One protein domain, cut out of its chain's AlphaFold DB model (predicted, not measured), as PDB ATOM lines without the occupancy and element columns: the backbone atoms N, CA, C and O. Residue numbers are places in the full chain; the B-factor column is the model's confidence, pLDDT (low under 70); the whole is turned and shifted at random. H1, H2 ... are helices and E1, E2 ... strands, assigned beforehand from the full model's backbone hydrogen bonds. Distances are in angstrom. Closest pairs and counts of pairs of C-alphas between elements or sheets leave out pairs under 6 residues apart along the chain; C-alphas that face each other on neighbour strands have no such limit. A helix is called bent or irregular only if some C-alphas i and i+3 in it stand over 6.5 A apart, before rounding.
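AT A GLANCE: This is residues 13 to 57 of the 161 residues of the protein "UPF0020 domain-containing protein" of Gongylonema pulchrum (UniProt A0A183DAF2). The main part is one long, narrow hairpin of two antiparallel strands, E1 and E2, joined by a tight turn at one end. A short helix, H1, is set off from the hairpin towards its open end, and a long loop, residues 22 to 37, swings out and back between the helix and E1, with residues 30 to 35 sticking out. The printed part has 45 residues, with one named helix and two named strands in the order H1, E1, E2 along the chain; the sheet's order is E1 - E2, antiparallel, and the class is mixed, helices and strands. The whole is loose, with a radius of gyration of the C-alphas of 12.6 A, and elongated, its C-alphas spanning 37 by 19 by 14 A.

IN THESE COORDINATES: Strand E1 is residues 38 to 44, from Phe 38 to Phe 44. Its C-alphas run from (29.228, -40.332, -38.762) at residue 38 to (23.891, -27.218, -25.411) at residue 44, a length of 19.5 A. Strand E2 is residues 49 to 56, from Leu 49 to Lys 56, and with 8 residues it is the longest strand; its first and last C-alphas are 20.8 A apart. E2 ends with C-alpha 56 at (28.065, -38.328, -42.542). Helix H1 is residues 13 to 21, from Phe 13 to Ala 21. It begins with C-alpha 13 at (23.621, -46.446, -25.899), and its first and last C-alphas are 12.3 A apart.

HOW THE PARTS SIT: E1 and E2 are antiparallel neighbours and form a hairpin, with an angle of 164 degrees between their N-to-C directions. At the end of the pair away from the tight link, the C-alphas of Phe 38 and Lys 56 face each other at 4.4 A. Farther along, the C-alphas of Ile 41 and Tyr 53 face each other at 5.0 A. Beside the tight link, the C-alphas of Phe 44 and Leu 49 face each other at 4.3 A. Across the pair, backbone N 39 and O 55 are within hydrogen-bond range at 2.8 A, and so are N 53 and O 41, also at 2.8 A. O 43 is within hydrogen-bond range of two nitrogens of E2, N 50 at 2.8 A and N 51 at 3.2 A. H1 and E2 are apart, with no C-alpha of the one within 8 A of the other. In H1 every O i to N i+4 pair is within hydrogen-bond range. H1 is not bent.

THE WHOLE: The two C-alphas farthest apart are those of Glu 26, in the loop after H1, and Ser 46, in the link between the strands, at 38.1 A. The first and last printed C-alphas, those of Phe 13 and Leu 57, are 21.0 A apart. The link from E1 to E2 is tight, with 4 residues between the strands. The link from H1 to E1 is long, with 16 residues, and their C-alphas lie 9 to 17 A from the mean of the C-alphas. Within it, residues 30 to 35 stand free: none of their C-alphas has a C-alpha 8 or more residues away along the chain within 10 A. The printed part runs from residue 13 to residue 57 of a full chain of 161 residues and has no cut. The mean pLDDT of the printed part is 80.6. The model's confidence is low, under 70, at residues 13 to 16 and at residue 25. The mean pLDDT is 69 for H1, 88 for E1 and 87 for E2.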
ATOM      1  N   PHE A  13      25.057 -46.368 -25.667       61.66
ATOM      2  CA  PHE A  13      23.621 -46.446 -25.899       61.66
ATOM      3  C   PHE A  13      23.104 -45.540 -27.029       61.66
ATOM      4  O   PHE A  13      22.230 -45.955 -27.790       61.66
ATOM      5  N   LEU A  14      23.640 -44.324 -27.172       65.88
ATOM      6  CA  LEU A  14      23.267 -43.411 -28.253       65.88
ATOM      7  C   LEU A  14      23.735 -43.958 -29.608       65.88
ATOM      8  O   LEU A  14      22.976 -43.922 -30.573       65.88
ATOM      9  N   PHE A  15      24.936 -44.541 -29.667       64.69
ATOM     10  CA  PHE A  15      25.460 -45.189 -30.874       64.69
ATOM     11  C   PHE A  15      24.579 -46.352 -31.344       64.69
ATOM     12  O   PHE A  15      24.254 -46.429 -32.529       64.69
ATOM     13  N   LEU A  16      24.160 -47.227 -30.424       65.56
ATOM     14  CA  LEU A  16      23.293 -48.366 -30.747       65.56
ATOM     15  C   LEU A  16      21.922 -47.911 -31.263       65.56
ATOM     16  O   LEU A  16      21.458 -48.415 -32.283       65.56
ATOM     17  N   LYS A  17      21.319 -46.901 -30.625       71.56
ATOM     18  CA  LYS A  17      20.039 -46.328 -31.065       71.56
ATOM     19  C   LYS A  17      20.116 -45.654 -32.430       71.56
ATOM     20  O   LYS A  17      19.193 -45.787 -33.225       71.56
ATOM     21  N   ILE A  18      21.201 -44.933 -32.711       73.69
ATOM     22  CA  ILE A  18      21.417 -44.316 -34.025       73.69
ATOM     23  C   ILE A  18      21.605 -45.401 -35.090       73.69
ATOM     24  O   ILE A  18      21.020 -45.304 -36.165       73.69
ATOM     25  N   GLY A  19      22.375 -46.451 -34.792       71.94
ATOM     26  CA  GLY A  19      22.541 -47.595 -35.689       71.94
ATOM     27  C   GLY A  19      21.213 -48.286 -36.009       71.94
ATOM     28  O   GLY A  19      20.925 -48.546 -37.174       71.94
ATOM     29  N   GLU A  20      20.376 -48.515 -34.997       74.75
ATOM     30  CA  GLU A  20      19.032 -49.074 -35.162       74.75
ATOM     31  C   GLU A  20      18.128 -48.161 -36.003       74.75
ATOM     32  O   GLU A  20      17.539 -48.616 -36.981       74.75
ATOM     33  N   ALA A  21      18.073 -46.864 -35.681       73.56
ATOM     34  CA  ALA A  21      17.247 -45.887 -36.391       73.56
ATOM     35  C   ALA A  21      17.628 -45.729 -37.874       73.56
ATOM     36  O   ALA A  21      16.775 -45.419 -38.702       73.56
ATOM     37  N   LEU A  22      18.900 -45.949 -38.217       74.38
ATOM     38  CA  LEU A  22      19.408 -45.892 -39.591       74.38
ATOM     39  C   LEU A  22      19.325 -47.237 -40.329       74.38
ATOM     40  O   LEU A  22      19.766 -47.326 -41.474       74.38
ATOM     41  N   GLY A  23      18.783 -48.283 -39.696       71.75
ATOM     42  CA  GLY A  23      18.678 -49.616 -40.292       71.75
ATOM     43  C   GLY A  23      20.026 -50.329 -40.442       71.75
ATOM     44  O   GLY A  23      20.156 -51.246 -41.246       71.75
ATOM     45  N   PHE A  24      21.045 -49.943 -39.671       74.12
ATOM     46  CA  PHE A  24      22.384 -50.540 -39.711       74.12
ATOM     47  C   PHE A  24      22.510 -51.823 -38.875       74.12
ATOM     48  O   PHE A  24      23.607 -52.170 -38.443       74.12
ATOM     49  N   GLN A  25      21.412 -52.555 -38.682       66.44
ATOM     50  CA  GLN A  25      21.331 -53.745 -37.823       66.44
ATOM     51  C   GLN A  25      22.322 -54.856 -38.221       66.44
ATOM     52  O   GLN A  25      22.812 -55.576 -37.358       66.44
ATOM     53  N   GLU A  26      22.676 -54.948 -39.507       71.75
ATOM     54  CA  GLU A  26      23.636 -55.932 -40.039       71.75
ATOM     55  C   GLU A  26      24.993 -55.321 -40.439       71.75
ATOM     56  O   GLU A  26      25.868 -56.001 -40.978       71.75
ATOM     57  N   SER A  27      25.199 -54.021 -40.207       72.19
ATOM     58  CA  SER A  27      26.437 -53.348 -40.608       72.19
ATOM     59  C   SER A  27      27.559 -53.611 -39.609       72.19
ATOM     60  O   SER A  27      27.434 -53.330 -38.419       72.19
ATOM     61  N   GLN A  28      28.705 -54.087 -40.098       73.69
ATOM     62  CA  GLN A  28      29.884 -54.286 -39.256       73.69
ATOM     63  C   GLN A  28      30.445 -52.946 -38.764       73.69
ATOM     64  O   GLN A  28      30.777 -52.061 -39.559       73.69
ATOM     65  N   VAL A  29      30.599 -52.811 -37.444       75.69
ATOM     66  CA  VAL A  29      31.234 -51.646 -36.820       75.69
ATOM     67  C   VAL A  29      32.748 -51.852 -36.806       75.69
ATOM     68  O   VAL A  29      33.253 -52.771 -36.166       75.69
ATOM     69  N   ASN A  30      33.486 -50.984 -37.502       78.56
ATOM     70  CA  ASN A  30      34.949 -50.986 -37.521       78.56
ATOM     71  C   ASN A  30      35.477 -49.617 -37.077       78.56
ATOM     72  O   ASN A  30      35.332 -48.632 -37.797       78.56
ATOM     73  N   LEU A  31      36.098 -49.565 -35.896       81.12
ATOM     74  CA  LEU A  31      36.647 -48.329 -35.325       81.12
ATOM     75  C   LEU A  31      38.059 -48.003 -35.835       81.12
ATOM     76  O   LEU A  31      38.486 -46.856 -35.764       81.12
ATOM     77  N   SER A  32      38.789 -48.993 -36.353       85.62
ATOM     78  CA  SER A  32      40.174 -48.824 -36.807       85.62
ATOM     79  C   SER A  32      40.262 -48.312 -38.244       85.62
ATOM     80  O   SER A  32      41.130 -47.504 -38.565       85.62
ATOM     81  N   SER A  33      39.376 -48.782 -39.121       86.31
ATOM     82  CA  SER A  33      39.324 -48.388 -40.531       86.31
ATOM     83  C   SER A  33      37.870 -48.290 -41.014       86.31
ATOM     84  O   SER A  33      37.380 -49.155 -41.745       86.31
ATOM     85  N   PRO A  34      37.130 -47.262 -40.562       86.69
ATOM     86  CA  PRO A  34      35.738 -47.082 -40.946       86.69
ATOM     87  C   PRO A  34      35.613 -46.643 -42.410       86.69
ATOM     88  O   PRO A  34      36.264 -45.696 -42.851       86.69
ATOM     89  N   ARG A  35      34.702 -47.275 -43.159       83.00
ATOM     90  CA  ARG A  35      34.319 -46.821 -44.511       83.00
ATOM     91  C   ARG A  35      33.392 -45.607 -44.479       83.00
ATOM     92  O   ARG A  35      33.436 -44.761 -45.365       83.00
ATOM     93  N   ASN A  36      32.524 -45.550 -43.476       84.06
ATOM     94  CA  ASN A  36      31.622 -44.435 -43.239       84.06
ATOM     95  C   ASN A  36      31.883 -43.926 -41.829       84.06
ATOM     96  O   ASN A  36      31.866 -44.708 -40.881       84.06
ATOM     97  N   VAL A  37      32.115 -42.625 -41.706       86.31
ATOM     98  CA  VAL A  37      32.242 -41.955 -40.414       86.31
ATOM     99  C   VAL A  37      31.028 -41.061 -40.255       86.31
ATOM    100  O   VAL A  37      30.692 -40.305 -41.168       86.31
ATOM    101  N   PHE A  38      30.365 -41.165 -39.112       85.06
ATOM    102  CA  PHE A  38      29.228 -40.332 -38.762       85.06
ATOM    103  C   PHE A  38      29.579 -39.489 -37.544       85.06
ATOM    104  O   PHE A  38      30.281 -39.954 -36.646       85.06
ATOM    105  N   TYR A  39      29.093 -38.256 -37.534       86.69
ATOM    106  CA  TYR A  39      29.255 -37.321 -36.433       86.69
ATOM    107  C   TYR A  39      27.899 -37.020 -35.817       86.69
ATOM    108  O   TYR A  39      26.912 -36.807 -36.524       86.69
ATOM    109  N   VAL A  40      27.893 -36.975 -34.490       85.50
ATOM    110  CA  VAL A  40      26.827 -36.393 -33.683       85.50
ATOM    111  C   VAL A  40      27.402 -35.112 -33.093       85.50
ATOM    112  O   VAL A  40      28.450 -35.148 -32.451       85.50
ATOM    113  N   ILE A  41      26.759 -33.981 -33.365       88.81
ATOM    114  CA  ILE A  41      27.128 -32.679 -32.812       88.81
ATOM    115  C   ILE A  41      25.983 -32.231 -31.920       88.81
ATOM    116  O   ILE A  41      24.845 -32.110 -32.369       88.81
ATOM    117  N   GLU A  42      26.303 -31.980 -30.662       88.75
ATOM    118  CA  GLU A  42      25.347 -31.588 -29.640       88.75
ATOM    119  C   GLU A  42      25.525 -30.100 -29.326       88.75
ATOM    120  O   GLU A  42      26.614 -29.641 -28.979       88.75
ATOM    121  N   GLU A  43      24.451 -29.332 -29.479       90.31
ATOM    122  CA  GLU A  43      24.392 -27.916 -29.135       90.31
ATOM    123  C   GLU A  43      23.658 -27.781 -27.803       90.31
ATOM    124  O   GLU A  43      22.446 -28.000 -27.720       90.31
ATOM    125  N   PHE A  44      24.409 -27.449 -26.755       88.56
ATOM    126  CA  PHE A  44      23.891 -27.218 -25.411       88.56
ATOM    127  C   PHE A  44      23.766 -25.718 -25.137       88.56
ATOM    128  O   PHE A  44      24.651 -24.941 -25.498       88.56
ATOM    129  N   ASP A  45      22.699 -25.327 -24.445       90.06
ATOM    130  CA  ASP A  45      22.711 -24.109 -23.633       90.06
ATOM    131  C   ASP A  45      23.311 -24.434 -22.247       90.06
ATOM    132  O   ASP A  45      23.703 -25.570 -21.981       90.06
ATOM    133  N   SER A  46      23.372 -23.462 -21.340       84.75
ATOM    134  CA  SER A  46      23.997 -23.546 -20.011       84.75
ATOM    135  C   SER A  46      23.613 -24.783 -19.180       84.75
ATOM    136  O   SER A  46      24.350 -25.136 -18.262       84.75
ATOM    137  N   VAL A  47      22.477 -25.433 -19.467       84.44
ATOM    138  CA  VAL A  47      21.988 -26.608 -18.720       84.44
ATOM    139  C   VAL A  47      21.324 -27.683 -19.602       84.44
ATOM    140  O   VAL A  47      21.250 -28.837 -19.187       84.44
ATOM    141  N   SER A  48      20.833 -27.362 -20.807       87.56
ATOM    142  CA  SER A  48      20.009 -28.287 -21.606       87.56
ATOM    143  C   SER A  48      20.476 -28.437 -23.052       87.56
ATOM    144  O   SER A  48      20.894 -27.473 -23.695       87.56
ATOM    145  N   LEU A  49      20.369 -29.666 -23.573       83.75
ATOM    146  CA  LEU A  49      20.581 -29.967 -24.988       83.75
ATOM    147  C   LEU A  49      19.477 -29.299 -25.815       83.75
ATOM    148  O   LEU A  49      18.300 -29.608 -25.640       83.75
ATOM    149  N   GLN A  50      19.861 -28.402 -26.716       90.56
ATOM    150  CA  GLN A  50      18.941 -27.659 -27.576       90.56
ATOM    151  C   GLN A  50      18.772 -28.337 -28.928       90.56
ATOM    152  O   GLN A  50      17.653 -28.496 -29.419       90.56
ATOM    153  N   LYS A  51      19.887 -28.727 -29.550       88.69
ATOM    154  CA  LYS A  51      19.883 -29.344 -30.876       88.69
ATOM    155  C   LYS A  51      20.901 -30.461 -30.956       88.69
ATOM    156  O   LYS A  51      21.976 -30.395 -30.367       88.69
ATOM    157  N   LEU A  52      20.547 -31.465 -31.743       87.31
ATOM    158  CA  LEU A  52      21.424 -32.562 -32.105       87.31
ATOM    159  C   LEU A  52      21.497 -32.616 -33.628       87.31
ATOM    160  O   LEU A  52      20.477 -32.761 -34.302       87.31
ATOM    161  N   TYR A  53      22.703 -32.479 -34.165       87.69
ATOM    162  CA  TYR A  53      22.976 -32.621 -35.587       87.69
ATOM    163  C   TYR A  53      23.624 -33.977 -35.819       87.69
ATOM    164  O   TYR A  53      24.612 -34.324 -35.176       87.69
ATOM    165  N   PHE A  54      23.080 -34.729 -36.767       87.00
ATOM    166  CA  PHE A  54      23.649 -35.989 -37.214       87.00
ATOM    167  C   PHE A  54      24.040 -35.871 -38.683       87.00
ATOM    168  O   PHE A  54      23.258 -35.391 -39.504       87.00
ATOM    169  N   GLY A  55      25.248 -36.311 -39.029       87.62
ATOM    170  CA  GLY A  55      25.732 -36.219 -40.399       87.62
ATOM    171  C   GLY A  55      26.832 -37.215 -40.720       87.62
ATOM    172  O   GLY A  55      27.561 -37.685 -39.849       87.62
ATOM    173  N   LYS A  56      26.963 -37.528 -42.009       87.12
ATOM    174  CA  LYS A  56      28.065 -38.328 -42.542       87.12
ATOM    175  C   LYS A  56      29.247 -37.423 -42.883       87.12
ATOM    176  O   LYS A  56      29.072 -36.383 -43.513       87.12
ATOM    177  N   LEU A  57      30.455 -37.853 -42.540       91.06
ATOM    178  CA  LEU A  57      31.681 -37.220 -43.007       91.06
ATOM    179  C   LEU A  57      31.807 -37.380 -44.525       91.06
ATOM    180  O   LEU A  57      31.949 -38.496 -45.028       91.06
TER     181      LEU A  57